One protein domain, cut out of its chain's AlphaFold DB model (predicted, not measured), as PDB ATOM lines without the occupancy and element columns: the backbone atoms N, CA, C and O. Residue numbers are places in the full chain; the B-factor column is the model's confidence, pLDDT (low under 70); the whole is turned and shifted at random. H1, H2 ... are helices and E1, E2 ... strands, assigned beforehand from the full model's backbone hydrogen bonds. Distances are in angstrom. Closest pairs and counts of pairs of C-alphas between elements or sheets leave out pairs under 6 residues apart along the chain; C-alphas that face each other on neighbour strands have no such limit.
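Overview. This is residues 547 to 590 and 643 to 704 of the 704 residues of the protein "Reverse transcriptase domain-containing protein" of Sparganum proliferum (UniProt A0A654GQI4). A small three-stranded sheet, E1, E5 and E4, forms the middle, with the long helix H1 over one face and the shorter H4 over the other. H3 is near E4 and makes a corner with the last part of H4; the hairpin E2 and E3 extends from one end of the sheet, and the small H2 is at the other end. The printed part has 106 residues with four named helices and five named strands, in the order H1 E1 H2 H3 E2 E3 E4 E5 H4; the class is mixed, helices and strands. Both sheets, E1 - E5 - E4 and E2 - E3, are antiparallel. The whole is compact, with a radius of gyration of the C-alphas of 14.3 A, and only just elongated, spanning 45 by 30 by 22 A.

Along the chain. Look first at the sheet: E1 is residues 578 to 582, 13.3 A long, E5 residues 685 to 690, 16.8 A, and E4 residues 679 to 682. Find C-alpha 556 at (5.028, 23.500, 46.937); from there H1 runs 24.3 A to residue 572. H4, residues 693 to 703, runs 15.2 A and ends at C-alpha 703, (15.708, 41.616, 40.986). H3 is residues 647 to 662, 22.7 A; H2 is residues 587 to 590; E2 is residues 669 to 672 and E3 residues 675 to 677.

Arrangement. In the sheet, N 580 and O 688 of E1 and E5 are within hydrogen-bond range at 2.9 A, as are N 682 and O 685 of the hairpin E4 and E5 at 2.8 A. The domain has three layers, helices on both faces of this sheet: H3 and H4 on one, H1 on the other. H1 is on the sheet at a height of 10.3 A, over E5 and E4, along the strands at 17 degrees to E4 on the local plane; its closest C-alphas to E4 are Lys 559 and Leu 680, 6.4 A. H4 has a height of 8.3 A, over E5 and only just over E1, where 3 of its C-alphas fall, and is slantwise to the strands at 34 degrees to E5 on the local plane. H3, with residues 658 to 662 alone, touches H4, closest at the C-alphas of Ala 662 and Arg 702, 4.9 A, a steep tilt of 54 degrees, opposite ways. With residues 647 to 651 alone H3 touches H2, closest at the C-alphas of Phe 588 and Phe 651, 6.5 A. In the hairpin E2 and E3, N 669 and O 677 are 2.9 A apart, and E3 runs on into E4 across one residue at 51 degrees. H1 and H4 are apart. In H1, H3 and H4 every O i to N i+4 pair is within hydrogen-bond range; H2 is too short for one.

Size, cuts and confidence. The C-alphas farthest apart, of Gln 574 and Cys 644, are 45.4 A apart. Residues 591 to 642 are not printed, and C-alphas 590 and 643 across this cut are 15.4 A apart. Of the links printed whole, none is long. Mean pLDDT of the printed part is 79.1, with low values at residues 556 to 557, 572, 584 to 590, 643 to 645 and 673.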
ATOM      1  N   GLN A 547      11.202  27.323  38.695       84.19
ATOM      2  CA  GLN A 547       9.766  27.569  38.805       84.19
ATOM      3  C   GLN A 547       8.957  26.266  38.958       84.19
ATOM      4  O   GLN A 547       9.082  25.337  38.145       84.19
ATOM      5  N   ALA A 548       8.092  26.199  39.974       82.31
ATOM      6  CA  ALA A 548       7.137  25.105  40.202       82.31
ATOM      7  C   ALA A 548       5.661  25.521  40.125       82.31
ATOM      8  O   ALA A 548       4.832  24.689  39.762       82.31
ATOM      9  N   GLY A 549       5.320  26.782  40.412       80.19
ATOM     10  CA  GLY A 549       3.926  27.226  40.457       80.19
ATOM     11  C   GLY A 549       3.203  26.976  39.131       80.19
ATOM     12  O   GLY A 549       3.747  27.254  38.066       80.19
ATOM     13  N   PHE A 550       1.975  26.454  39.181       73.94
ATOM     14  CA  PHE A 550       1.134  26.184  38.000       73.94
ATOM     15  C   PHE A 550       1.746  25.231  36.944       73.94
ATOM     16  O   PHE A 550       1.406  25.320  35.760       73.94
ATOM     17  N   ARG A 551       2.628  24.302  37.347       74.00
ATOM     18  CA  ARG A 551       3.197  23.257  36.472       74.00
ATOM     19  C   ARG A 551       2.731  21.863  36.898       74.00
ATOM     20  O   ARG A 551       2.575  21.587  38.080       74.00
ATOM     21  N   ALA A 552       2.538  20.971  35.928       70.25
ATOM     22  CA  ALA A 552       2.247  19.566  36.207       70.25
ATOM     23  C   ALA A 552       3.460  18.875  36.858       70.25
ATOM     24  O   ALA A 552       4.601  19.155  36.483       70.25
ATOM     25  N   GLY A 553       3.207  17.981  37.821       72.69
ATOM     26  CA  GLY A 553       4.251  17.213  38.513       72.69
ATOM     27  C   GLY A 553       5.231  18.058  39.336       72.69
ATOM     28  O   GLY A 553       6.390  17.669  39.457       72.69
ATOM     29  N   ARG A 554       4.810  19.239  39.819       76.00
ATOM     30  CA  ARG A 554       5.624  20.148  40.644       76.00
ATOM     31  C   ARG A 554       4.760  20.845  41.698       76.00
ATOM     32  O   ARG A 554       3.920  21.674  41.357       76.00
ATOM     33  N   GLY A 555       4.967  20.519  42.966       73.12
ATOM     34  CA  GLY A 555       4.238  21.069  44.107       73.12
ATOM     35  C   GLY A 555       5.050  22.057  44.948       73.12
ATOM     36  O   GLY A 555       6.264  22.203  44.807       73.12
ATOM     37  N   CYS A 556       4.368  22.713  45.890       68.25
ATOM     38  CA  CYS A 556       5.028  23.500  46.937       68.25
ATOM     39  C   CYS A 556       5.852  22.596  47.883       68.25
ATOM     40  O   CYS A 556       6.946  22.970  48.305       68.25
ATOM     41  N   ALA A 557       5.384  21.363  48.129       67.75
ATOM     42  CA  ALA A 557       6.102  20.352  48.908       67.75
ATOM     43  C   ALA A 557       7.521  20.087  48.368       67.75
ATOM     44  O   ALA A 557       8.471  20.110  49.147       67.75
ATOM     45  N   ASP A 558       7.690  19.949  47.048       72.44
ATOM     46  CA  ASP A 558       9.001  19.730  46.414       72.44
ATOM     47  C   ASP A 558       9.972  20.883  46.693       72.44
ATOM     48  O   ASP A 558      11.172  20.674  46.879       72.44
ATOM     49  N   LYS A 559       9.457  22.119  46.733       77.06
ATOM     50  CA  LYS A 559      10.249  23.327  46.995       77.06
ATOM     51  C   LYS A 559      10.625  23.450  48.466       77.06
ATOM     52  O   LYS A 559      11.782  23.738  48.759       77.06
ATOM     53  N   ILE A 560       9.700  23.139  49.374       74.31
ATOM     54  CA  ILE A 560       9.968  23.058  50.818       74.31
ATOM     55  C   ILE A 560      11.002  21.960  51.110       74.31
ATOM     56  O   ILE A 560      11.956  22.206  51.845       74.31
ATOM     57  N   PHE A 561      10.865  20.781  50.493       73.06
ATOM     58  CA  PHE A 561      11.819  19.675  50.606       73.06
ATOM     59  C   PHE A 561      13.204  20.063  50.068       73.06
ATOM     60  O   PHE A 561      14.193  19.932  50.783       73.06
ATOM     61  N   THR A 562      13.277  20.635  48.861       75.50
ATOM     62  CA  THR A 562      14.546  21.092  48.262       75.50
ATOM     63  C   THR A 562      15.253  22.123  49.149       75.50
ATOM     64  O   THR A 562      16.448  21.995  49.410       75.50
ATOM     65  N   LEU A 563      14.520  23.126  49.653       79.00
ATOM     66  CA  LEU A 563      15.062  24.139  50.562       79.00
ATOM     67  C   LEU A 563      15.574  23.503  51.861       79.00
ATOM     68  O   LEU A 563      16.684  23.805  52.301       79.00
ATOM     69  N   ARG A 564      14.785  22.598  52.451       74.94
ATOM     70  CA  ARG A 564      15.133  21.889  53.683       74.94
ATOM     71  C   ARG A 564      16.419  21.077  53.523       74.94
ATOM     72  O   ARG A 564      17.338  21.278  54.312       74.94
ATOM     73  N   CYS A 565      16.521  20.232  52.497       75.56
ATOM     74  CA  CYS A 565      17.703  19.397  52.278       75.56
ATOM     75  C   CYS A 565      18.975  20.228  52.064       75.56
ATOM     76  O   CYS A 565      20.038  19.855  52.552       75.56
ATOM     77  N   ILE A 566      18.882  21.379  51.387       74.12
ATOM     78  CA  ILE A 566      20.030  22.276  51.180       74.12
ATOM     79  C   ILE A 566      20.448  22.965  52.485       74.12
ATOM     80  O   ILE A 566      21.645  23.082  52.749       74.12
ATOM     81  N   LEU A 567      19.494  23.375  53.326       75.69
ATOM     82  CA  LEU A 567      19.790  23.925  54.652       75.69
ATOM     83  C   LEU A 567      20.415  22.866  55.578       75.69
ATOM     84  O   LEU A 567      21.428  23.148  56.215       75.69
ATOM     85  N   GLU A 568      19.875  21.645  55.610       74.44
ATOM     86  CA  GLU A 568      20.402  20.523  56.406       74.44
ATOM     87  C   GLU A 568      21.807  20.099  55.941       74.44
ATOM     88  O   GLU A 568      22.710  19.946  56.769       74.44
ATOM     89  N   PHE A 569      22.039  20.005  54.626       78.00
ATOM     90  CA  PHE A 569      23.356  19.741  54.040       78.00
ATOM     91  C   PHE A 569      24.367  20.833  54.411       78.00
ATOM     92  O   PHE A 569      25.403  20.547  55.016       78.00
ATOM     93  N   ARG A 570      24.069  22.105  54.111       80.69
ATOM     94  CA  ARG A 570      25.020  23.206  54.342       80.69
ATOM     95  C   ARG A 570      25.287  23.435  55.830       80.69
ATOM     96  O   ARG A 570      26.435  23.675  56.192       80.69
ATOM     97  N   HIS A 571      24.290  23.253  56.700       76.69
ATOM     98  CA  HIS A 571      24.487  23.243  58.153       76.69
ATOM     99  C   HIS A 571      25.422  22.108  58.606       76.69
ATOM    100  O   HIS A 571      26.324  22.345  59.410       76.69
ATOM    101  N   SER A 572      25.267  20.895  58.063       67.50
ATOM    102  CA  SER A 572      26.115  19.741  58.408       67.50
ATOM    103  C   SER A 572      27.592  19.966  58.062       67.50
ATOM    104  O   SER A 572      28.467  19.580  58.832       67.50
ATOM    105  N   TYR A 573      27.877  20.677  56.967       75.12
ATOM    106  CA  TYR A 573      29.233  21.101  56.586       75.12
ATOM    107  C   TYR A 573      29.645  22.478  57.147       75.12
ATOM    108  O   TYR A 573      30.660  23.028  56.721       75.12
ATOM    109  N   GLN A 574      28.871  23.048  58.082       76.62
ATOM    110  CA  GLN A 574      29.092  24.370  58.694       76.62
ATOM    111  C   GLN A 574      29.270  25.517  57.675       76.62
ATOM    112  O   GLN A 574      29.949  26.512  57.935       76.62
ATOM    113  N   GLN A 575      28.647  25.396  56.499       78.06
ATOM    114  CA  GLN A 575      28.721  26.389  55.435       78.06
ATOM    115  C   GLN A 575      27.657  27.485  55.624       78.06
ATOM    116  O   GLN A 575      26.467  27.172  55.749       78.06
ATOM    117  N   PRO A 576      28.038  28.778  55.581       78.88
ATOM    118  CA  PRO A 576      27.084  29.872  55.701       78.88
ATOM    119  C   PRO A 576      26.061  29.831  54.562       78.88
ATOM    120  O   PRO A 576      26.375  29.507  53.412       78.88
ATOM    121  N   THR A 577      24.812  30.122  54.913       82.25
ATOM    122  CA  THR A 577      23.663  30.102  54.008       82.25
ATOM    123  C   THR A 577      22.700  31.195  54.439       82.25
ATOM    124  O   THR A 577      22.252  31.203  55.583       82.25
ATOM    125  N   ALA A 578      22.391  32.115  53.532       80.50
ATOM    126  CA  ALA A 578      21.401  33.162  53.728       80.50
ATOM    127  C   ALA A 578      20.265  32.972  52.711       80.50
ATOM    128  O   ALA A 578      20.514  32.590  51.567       80.50
ATOM    129  N   VAL A 579      19.023  33.218  53.133       82.75
ATOM    130  CA  VAL A 579      17.819  33.045  52.308       82.75
ATOM    131  C   VAL A 579      16.988  34.323  52.367       82.75
ATOM    132  O   VAL A 579      16.749  34.847  53.454       82.75
ATOM    133  N   CYS A 580      16.548  34.827  51.215       82.25
ATOM    134  CA  CYS A 580      15.631  35.963  51.114       82.25
ATOM    135  C   CYS A 580      14.327  35.506  50.461       82.25
ATOM    136  O   CYS A 580      14.344  35.007  49.338       82.25
ATOM    137  N   PHE A 581      13.208  35.697  51.159       80.50
ATOM    138  CA  PHE A 581      11.876  35.484  50.603       80.50
ATOM    139  C   PHE A 581      11.366  36.789  49.984       80.50
ATOM    140  O   PHE A 581      11.309  37.814  50.665       80.50
ATOM    141  N   ILE A 582      11.008  36.742  48.703       77.62
ATOM    142  CA  ILE A 582      10.432  37.848  47.939       77.62
ATOM    143  C   ILE A 582       8.961  37.518  47.662       77.62
ATOM    144  O   ILE A 582       8.652  36.453  47.132       77.62
ATOM    145  N   ASP A 583       8.082  38.458  48.014       73.75
ATOM    146  CA  ASP A 583       6.652  38.484  47.687       73.75
ATOM    147  C   ASP A 583       6.378  39.731  46.830       73.75
ATOM    148  O   ASP A 583       6.812  40.840  47.160       73.75
ATOM    149  N   PHE A 584       5.668  39.558  45.714       65.69
ATOM    150  CA  PHE A 584       5.312  40.653  44.817       65.69
ATOM    151  C   PHE A 584       3.944  41.239  45.176       65.69
ATOM    152  O   PHE A 584       2.895  40.649  44.904       65.69
ATOM    153  N   ALA A 585       3.947  42.476  45.680       56.69
ATOM    154  CA  ALA A 585       2.729  43.231  45.961       56.69
ATOM    155  C   ALA A 585       1.760  43.232  44.756       56.69
ATOM    156  O   ALA A 585       2.080  43.731  43.671       56.69
ATOM    157  N   ALA A 586       0.574  42.648  44.963       57.34
ATOM    158  CA  ALA A 586      -0.460  42.450  43.943       57.34
ATOM    159  C   ALA A 586       0.081  41.843  42.626       57.34
ATOM    160  O   ALA A 586      -0.253  42.309  41.539       57.34
ATOM    161  N   ALA A 587       0.930  40.812  42.729       63.16
ATOM    162  CA  ALA A 587       1.736  40.225  41.650       63.16
ATOM    163  C   ALA A 587       1.031  40.061  40.288       63.16
ATOM    164  O   ALA A 587       1.598  40.358  39.238       63.16
ATOM    165  N   PHE A 588      -0.219  39.592  40.290       61.22
ATOM    166  CA  PHE A 588      -0.999  39.406  39.063       61.22
ATOM    167  C   PHE A 588      -1.461  40.741  38.472       61.22
ATOM    168  O   PHE A 588      -1.459  40.901  37.256       61.22
ATOM    169  N   ASP A 589      -1.838  41.703  39.304       61.09
ATOM    170  CA  ASP A 589      -2.477  42.965  38.925       61.09
ATOM    171  C   ASP A 589      -1.455  44.059  38.554       61.09
ATOM    172  O   ASP A 589      -1.768  44.998  37.812       61.09
ATOM    173  N   SER A 590      -0.202  43.899  38.995       68.44
ATOM    174  CA  SER A 590       0.924  44.800  38.723       68.44
ATOM    175  C   SER A 590       1.651  44.542  37.390       68.44
ATOM    176  O   SER A 590       2.314  45.450  36.886       68.44
ATOM    177  N   GLY A 643      -8.080  34.118  38.245       55.50
ATOM    178  CA  GLY A 643      -9.123  33.152  37.842       55.50
ATOM    179  C   GLY A 643      -9.140  32.782  36.348       55.50
ATOM    180  O   GLY A 643      -9.842  31.861  35.939       55.50
ATOM    181  N   CYS A 644      -8.340  33.457  35.523       65.19
ATOM    182  CA  CYS A 644      -8.079  33.073  34.141       65.19
ATOM    183  C   CYS A 644      -7.159  31.850  34.070       65.19
ATOM    184  O   CYS A 644      -6.181  31.777  34.803       65.19
ATOM    185  N   ILE A 645      -7.395  30.958  33.109       68.94
ATOM    186  CA  ILE A 645      -6.541  29.782  32.864       68.94
ATOM    187  C   ILE A 645      -5.172  30.187  32.276       68.94
ATOM    188  O   ILE A 645      -4.150  29.583  32.584       68.94
ATOM    189  N   LEU A 646      -5.132  31.253  31.469       73.88
ATOM    190  CA  LEU A 646      -3.918  31.727  30.793       73.88
ATOM    191  C   LEU A 646      -3.057  32.678  31.653       73.88
ATOM    192  O   LEU A 646      -1.847  32.764  31.452       73.88
ATOM    193  N   SER A 647      -3.648  33.404  32.607       78.88
ATOM    194  CA  SER A 647      -2.924  34.433  33.377       78.88
ATOM    195  C   SER A 647      -1.809  33.904  34.287       78.88
ATOM    196  O   SER A 647      -0.758  34.533  34.283       78.88
ATOM    197  N   PRO A 648      -1.962  32.788  35.031       79.88
ATOM    198  CA  PRO A 648      -0.882  32.256  35.867       79.88
ATOM    199  C   PRO A 648       0.351  31.872  35.047       79.88
ATOM    200  O   PRO A 648       1.484  32.112  35.445       79.88
ATOM    201  N   ILE A 649       0.114  31.353  33.843       84.50
ATOM    202  CA  ILE A 649       1.160  30.982  32.893       84.50
ATOM    203  C   ILE A 649       1.888  32.220  32.351       84.50
ATOM    204  O   ILE A 649       3.113  32.227  32.288       84.50
ATOM    205  N   LEU A 650       1.153  33.282  32.005       84.00
ATOM    206  CA  LEU A 650       1.739  34.559  31.579       84.00
ATOM    207  C   LEU A 650       2.443  35.310  32.720       84.00
ATOM    208  O   LEU A 650       3.417  36.014  32.466       84.00
ATOM    209  N   PHE A 651       1.965  35.160  33.957       85.50
ATOM    210  CA  PHE A 651       2.605  35.707  35.149       85.50
ATOM    211  C   PHE A 651       3.965  35.039  35.387       85.50
ATOM    212  O   PHE A 651       4.980  35.733  35.388       85.50
ATOM    213  N   ASN A 652       4.009  33.701  35.457       87.69
ATOM    214  CA  ASN A 652       5.264  32.951  35.546       87.69
ATOM    215  C   ASN A 652       6.241  33.340  34.428       87.69
ATOM    216  O   ASN A 652       7.426  33.501  34.680       87.69
ATOM    217  N   TYR A 653       5.748  33.540  33.199       85.94
ATOM    218  CA  TYR A 653       6.583  33.933  32.061       85.94
ATOM    219  C   TYR A 653       7.259  35.306  32.250       85.94
ATOM    220  O   TYR A 653       8.376  35.518  31.782       85.94
ATOM    221  N   ALA A 654       6.606  36.243  32.946       86.44
ATOM    222  CA  ALA A 654       7.209  37.527  33.297       86.44
ATOM    223  C   ALA A 654       8.269  37.377  34.402       86.44
ATOM    224  O   ALA A 654       9.356  37.939  34.272       86.44
ATOM    225  N   ILE A 655       7.977  36.597  35.448       87.19
ATOM    226  CA  ILE A 655       8.908  36.340  36.560       87.19
ATOM    227  C   ILE A 655      10.158  35.597  36.077       87.19
ATOM    228  O   ILE A 655      11.275  36.033  36.345       87.19
ATOM    229  N   ASP A 656       9.985  34.540  35.283       88.06
ATOM    230  CA  ASP A 656      11.088  33.771  34.709       88.06
ATOM    231  C   ASP A 656      12.000  34.639  33.828       88.06
ATOM    232  O   ASP A 656      13.218  34.468  33.847       88.06
ATOM    233  N   TRP A 657      11.441  35.605  33.088       86.88
ATOM    234  CA  TRP A 657      12.239  36.544  32.296       86.88
ATOM    235  C   TRP A 657      13.046  37.511  33.173       86.88
ATOM    236  O   TRP A 657      14.207  37.772  32.863       86.88
ATOM    237  N   VAL A 658      12.472  38.017  34.273       87.25
ATOM    238  CA  VAL A 658      13.181  38.896  35.224       87.25
ATOM    239  C   VAL A 658      14.303  38.129  35.928       87.25
ATOM    240  O   VAL A 658      15.460  38.543  35.865       87.25
ATOM    241  N   LEU A 659      14.003  36.973  36.526       87.94
ATOM    242  CA  LEU A 659      14.996  36.154  37.230       87.94
ATOM    243  C   LEU A 659      16.087  35.633  36.281       87.94
ATOM    244  O   LEU A 659      17.264  35.650  36.629       87.94
ATOM    245  N   GLY A 660      15.727  35.269  35.046       87.44
ATOM    246  CA  GLY A 660      16.662  34.903  33.975       87.44
ATOM    247  C   GLY A 660      17.515  36.057  33.418       87.44
ATOM    248  O   GLY A 660      18.304  35.838  32.495       87.44
ATOM    249  N   LYS A 661      17.363  37.280  33.942       86.75
ATOM    250  CA  LYS A 661      18.250  38.430  33.692       86.75
ATOM    251  C   LYS A 661      18.965  38.921  34.950       86.75
ATOM    252  O   LYS A 661      20.108  39.358  34.843       86.75
ATOM    253  N   ALA A 662      18.317  38.834  36.107       86.38
ATOM    254  CA  ALA A 662      18.859  39.265  37.392       86.38
ATOM    255  C   ALA A 662      19.886  38.286  37.989       86.38
ATOM    256  O   ALA A 662      20.806  38.719  38.683       86.38
ATOM    257  N   LEU A 663      19.728  36.983  37.740       89.19
ATOM    258  CA  LEU A 663      20.538  35.922  38.343       89.19
ATOM    259  C   LEU A 663      21.581  35.376  37.357       89.19
ATOM    260  O   LEU A 663      21.378  35.378  36.138       89.19
ATOM    261  N   HIS A 664      22.719  34.936  37.882       86.81
ATOM    262  CA  HIS A 664      23.889  34.483  37.128       86.81
ATOM    263  C   HIS A 664      24.371  33.113  37.633       86.81
ATOM    264  O   HIS A 664      24.123  32.741  38.775       86.81
ATOM    265  N   GLU A 665      25.125  32.369  36.819       79.38
ATOM    266  CA  GLU A 665      25.656  31.040  37.193       79.38
ATOM    267  C   GLU A 665      26.607  31.086  38.413       79.38
ATOM    268  O   GLU A 665      26.766  30.099  39.129       79.38
ATOM    269  N   GLY A 666      27.209  32.254  38.674       80.88
ATOM    270  CA  GLY A 666      28.036  32.536  39.853       80.88
ATOM    271  C   GLY A 666      27.267  32.948  41.117       80.88
ATOM    272  O   GLY A 666      27.893  33.124  42.164       80.88
ATOM    273  N   ASP A 667      25.939  33.076  41.064       87.81
ATOM    274  CA  ASP A 667      25.088  33.338  42.233       87.81
ATOM    275  C   ASP A 667      24.699  32.032  42.954       87.81
ATOM    276  O   ASP A 667      24.953  30.924  42.468       87.81
ATOM    277  N   GLY A 668      24.057  32.143  44.121       88.38
ATOM    278  CA  GLY A 668      23.452  30.999  44.802       88.38
ATOM    279  C   GLY A 668      24.283  30.345  45.909       88.38
ATOM    280  O   GLY A 668      25.260  30.891  46.437       88.38
ATOM    281  N   VAL A 669      23.871  29.126  46.253       85.94
ATOM    282  CA  VAL A 669      24.590  28.203  47.139       85.94
ATOM    283  C   VAL A 669      24.959  26.924  46.404       85.94
ATOM    284  O   VAL A 669      24.161  26.383  45.645       85.94
ATOM    285  N   GLU A 670      26.162  26.415  46.648       82.44
ATOM    286  CA  GLU A 670      26.583  25.112  46.130       82.44
ATOM    287  C   GLU A 670      25.991  23.982  46.988       82.44
ATOM    288  O   GLU A 670      25.962  24.082  48.221       82.44
ATOM    289  N   PHE A 671      25.489  22.931  46.335       75.94
ATOM    290  CA  PHE A 671      24.889  21.756  46.989       75.94
ATOM    291  C   PHE A 671      25.489  20.423  46.507       75.94
ATOM    292  O   PHE A 671      25.395  19.418  47.203       75.94
ATOM    293  N   ALA A 672      26.142  20.420  45.345       71.06
ATOM    294  CA  ALA A 672      27.031  19.362  44.872       71.06
ATOM    295  C   ALA A 672      28.145  20.012  44.023       71.06
ATOM    296  O   ALA A 672      27.932  21.129  43.549       71.06
ATOM    297  N   PRO A 673      29.312  19.371  43.814       69.88
ATOM    298  CA  PRO A 673      30.441  19.993  43.117       69.88
ATOM    299  C   PRO A 673      30.064  20.538  41.733       69.88
ATOM    300  O   PRO A 673      29.630  19.783  40.863       69.88
ATOM    301  N   GLY A 674      30.210  21.850  41.533       74.06
ATOM    302  CA  GLY A 674      29.837  22.534  40.288       74.06
ATOM    303  C   GLY A 674      28.329  22.745  40.079       74.06
ATOM    304  O   GLY A 674      27.930  23.312  39.064       74.06
ATOM    305  N   HIS A 675      27.485  22.345  41.032       79.12
ATOM    306  CA  HIS A 675      26.033  22.521  40.997       79.12
ATOM    307  C   HIS A 675      25.572  23.490  42.089       79.12
ATOM    308  O   HIS A 675      25.648  23.213  43.291       79.12
ATOM    309  N   ARG A 676      25.057  24.641  41.648       85.81
ATOM    310  CA  ARG A 676      24.576  25.722  42.515       85.81
ATOM    311  C   ARG A 676      23.078  25.925  42.344       85.81
ATOM    312  O   ARG A 676      22.545  25.750  41.250       85.81
ATOM    313  N   LEU A 677      22.409  26.306  43.425       87.38
ATOM    314  CA  LEU A 677      21.015  26.724  43.419       87.38
ATOM    315  C   LEU A 677      20.932  28.201  43.802       87.38
ATOM    316  O   LEU A 677      21.350  28.599  44.890       87.38
ATOM    317  N   THR A 678      20.379  28.997  42.897       90.00
ATOM    318  CA  THR A 678      20.180  30.441  43.042       90.00
ATOM    319  C   THR A 678      18.863  30.791  43.730       90.00
ATOM    320  O   THR A 678      18.811  31.730  44.524       90.00
ATOM    321  N   ASP A 679      17.799  30.046  43.431       91.50
ATOM    322  CA  ASP A 679      16.423  30.419  43.758       91.50
ATOM    323  C   ASP A 679      15.445  29.234  43.675       91.50
ATOM    324  O   ASP A 679      15.674  28.252  42.960       91.50
ATOM    325  N   LEU A 680      14.340  29.338  44.414       87.44
ATOM    326  CA  LEU A 680      13.213  28.407  44.407       87.44
ATOM    327  C   LEU A 680      11.908  29.192  44.272       87.44
ATOM    328  O   LEU A 680      11.541  29.916  45.197       87.44
ATOM    329  N   ASP A 681      11.189  28.995  43.163       88.56
ATOM    330  CA  ASP A 681       9.996  29.786  42.846       88.56
ATOM    331  C   ASP A 681       8.722  28.931  42.885       88.56
ATOM    332  O   ASP A 681       8.642  27.855  42.274       88.56
ATOM    333  N   TYR A 682       7.687  29.448  43.546       83.31
ATOM    334  CA  TYR A 682       6.316  28.961  43.453       83.31
ATOM    335  C   TYR A 682       5.390  30.107  43.022       83.31
ATOM    336  O   TYR A 682       4.748  30.787  43.815       83.31
ATOM    337  N   ALA A 683       5.344  30.326  41.708       82.25
ATOM    338  CA  ALA A 683       4.717  31.467  41.057       82.25
ATOM    339  C   ALA A 683       5.274  32.813  41.545       82.25
ATOM    340  O   ALA A 683       6.259  33.287  40.981       82.25
ATOM    341  N   GLY A 684       4.602  33.452  42.509       75.75
ATOM    342  CA  GLY A 684       4.967  34.770  43.040       75.75
ATOM    343  C   GLY A 684       5.854  34.704  44.281       75.75
ATOM    344  O   GLY A 684       6.558  35.670  44.551       75.75
ATOM    345  N   ASP A 685       5.839  33.572  44.986       80.31
ATOM    346  CA  ASP A 685       6.676  33.319  46.154       80.31
ATOM    347  C   ASP A 685       8.060  32.849  45.680       80.31
ATOM    348  O   ASP A 685       8.179  31.771  45.089       80.31
ATOM    349  N   ILE A 686       9.107  33.643  45.917       84.94
ATOM    350  CA  ILE A 686      10.492  33.303  45.546       84.94
ATOM    351  C   ILE A 686      11.352  33.231  46.802       84.94
ATOM    352  O   ILE A 686      11.374  34.172  47.592       84.94
ATOM    353  N   ALA A 687      12.129  32.161  46.953       86.00
ATOM    354  CA  ALA A 687      13.215  32.086  47.925       86.00
ATOM    355  C   ALA A 687      14.566  32.157  47.198       86.00
ATOM    356  O   ALA A 687      14.987  31.169  46.599       86.00
ATOM    357  N   LEU A 688      15.253  33.304  47.251       86.44
ATOM    358  CA  LEU A 688      16.648  33.429  46.810       86.44
ATOM    359  C   LEU A 688      17.579  32.825  47.867       86.44
ATOM    360  O   LEU A 688      17.382  33.064  49.059       86.44
ATOM    361  N   LEU A 689      18.618  32.108  47.442       87.31
ATOM    362  CA  LEU A 689      19.647  31.545  48.322       87.31
ATOM    363  C   LEU A 689      21.007  32.170  48.006       87.31
ATOM    364  O   LEU A 689      21.326  32.398  46.846       87.31
ATOM    365  N   ALA A 690      21.846  32.398  49.015       88.44
ATOM    366  CA  ALA A 690      23.220  32.852  48.813       88.44
ATOM    367  C   ALA A 690      24.173  32.350  49.905       88.44
ATOM    368  O   ALA A 690      23.758  31.996  51.011       88.44
ATOM    369  N   SER A 691      25.473  32.350  49.604       87.50
ATOM    370  CA  SER A 691      26.517  31.945  50.560       87.50
ATOM    371  C   SER A 691      26.897  33.055  51.557       87.50
ATOM    372  O   SER A 691      27.477  32.760  52.600       87.50
ATOM    373  N   SER A 692      26.542  34.317  51.286       84.06
ATOM    374  CA  SER A 692      26.684  35.438  52.224       84.06
ATOM    375  C   SER A 692      25.543  36.455  52.094       84.06
ATOM    376  O   SER A 692      24.845  36.509  51.081       84.06
ATOM    377  N   PHE A 693      25.379  37.315  53.106       79.69
ATOM    378  CA  PHE A 693      24.437  38.441  53.051       79.69
ATOM    379  C   PHE A 693      24.816  39.500  52.002       79.69
ATOM    380  O   PHE A 693      23.926  40.169  51.481       79.69
ATOM    381  N   GLY A 694      26.105  39.652  51.672       81.75
ATOM    382  CA  GLY A 694      26.557  40.587  50.634       81.75
ATOM    383  C   GLY A 694      26.123  40.136  49.240       81.75
ATOM    384  O   GLY A 694      25.560  40.924  48.480       81.75
ATOM    385  N   ASP A 695      26.299  38.845  48.951       83.75
ATOM    386  CA  ASP A 695      25.837  38.226  47.704       83.75
ATOM    387  C   ASP A 695      24.305  38.282  47.612       83.75
ATOM    388  O   ASP A 695      23.762  38.708  46.595       83.75
ATOM    389  N   LEU A 696      23.604  37.950  48.707       81.94
ATOM    390  CA  LEU A 696      22.140  37.995  48.778       81.94
ATOM    391  C   LEU A 696      21.597  39.404  48.508       81.94
ATOM    392  O   LEU A 696      20.674  39.566  47.712       81.94
ATOM    393  N   GLN A 697      22.192  40.430  49.123       82.25
ATOM    394  CA  GLN A 697      21.827  41.823  48.873       82.25
ATOM    395  C   GLN A 697      22.112  42.222  47.419       82.25
ATOM    396  O   GLN A 697      21.305  42.925  46.814       82.25
ATOM    397  N   SER A 698      23.217  41.748  46.835       87.06
ATOM    398  CA  SER A 698      23.551  41.980  45.428       87.06
ATOM    399  C   SER A 698      22.523  41.347  44.479       87.06
ATOM    400  O   SER A 698      22.096  42.000  43.530       87.06
ATOM    401  N   MET A 699      22.072  40.118  44.757       84.12
ATOM    402  CA  MET A 699      21.013  39.437  44.001       84.12
ATOM    403  C   MET A 699      19.673  40.179  44.122       84.12
ATOM    404  O   MET A 699      19.058  40.505  43.110       84.12
ATOM    405  N   VAL A 700      19.244  40.528  45.342       84.06
ATOM    406  CA  VAL A 700      18.005  41.295  45.586       84.06
ATOM    407  C   VAL A 700      18.041  42.654  44.871       84.06
ATOM    408  O   VAL A 700      17.047  43.057  44.271       84.06
ATOM    409  N   SER A 701      19.190  43.333  44.852       84.25
ATOM    410  CA  SER A 701      19.393  44.600  44.131       84.25
ATOM    411  C   SER A 701      19.536  44.468  42.604       84.25
ATOM    412  O   SER A 701      19.705  45.488  41.943       84.25
ATOM    413  N   ARG A 702      19.469  43.253  42.038       85.50
ATOM    414  CA  ARG A 702      19.301  43.009  40.589       85.50
ATOM    415  C   ARG A 702      17.893  42.538  40.207       85.50
ATOM    416  O   ARG A 702      17.555  42.564  39.027       85.50
ATOM    417  N   VAL A 703      17.103  42.065  41.176       79.75
ATOM    418  CA  VAL A 703      15.708  41.616  40.986       79.75
ATOM    419  C   VAL A 703      14.708  42.779  41.098       79.75
ATOM    420  O   VAL A 703      13.634  42.704  40.501       79.75
ATOM    421  N   ASN A 704      15.068  43.843  41.829       72.56
ATOM    422  CA  ASN A 704      14.352  45.130  41.868       72.56
ATOM    423  C   ASN A 704      14.818  46.073  40.747       72.56
ATOM    424  O   ASN A 704      13.942  46.764  40.181       72.56
TER     425      ASN A 704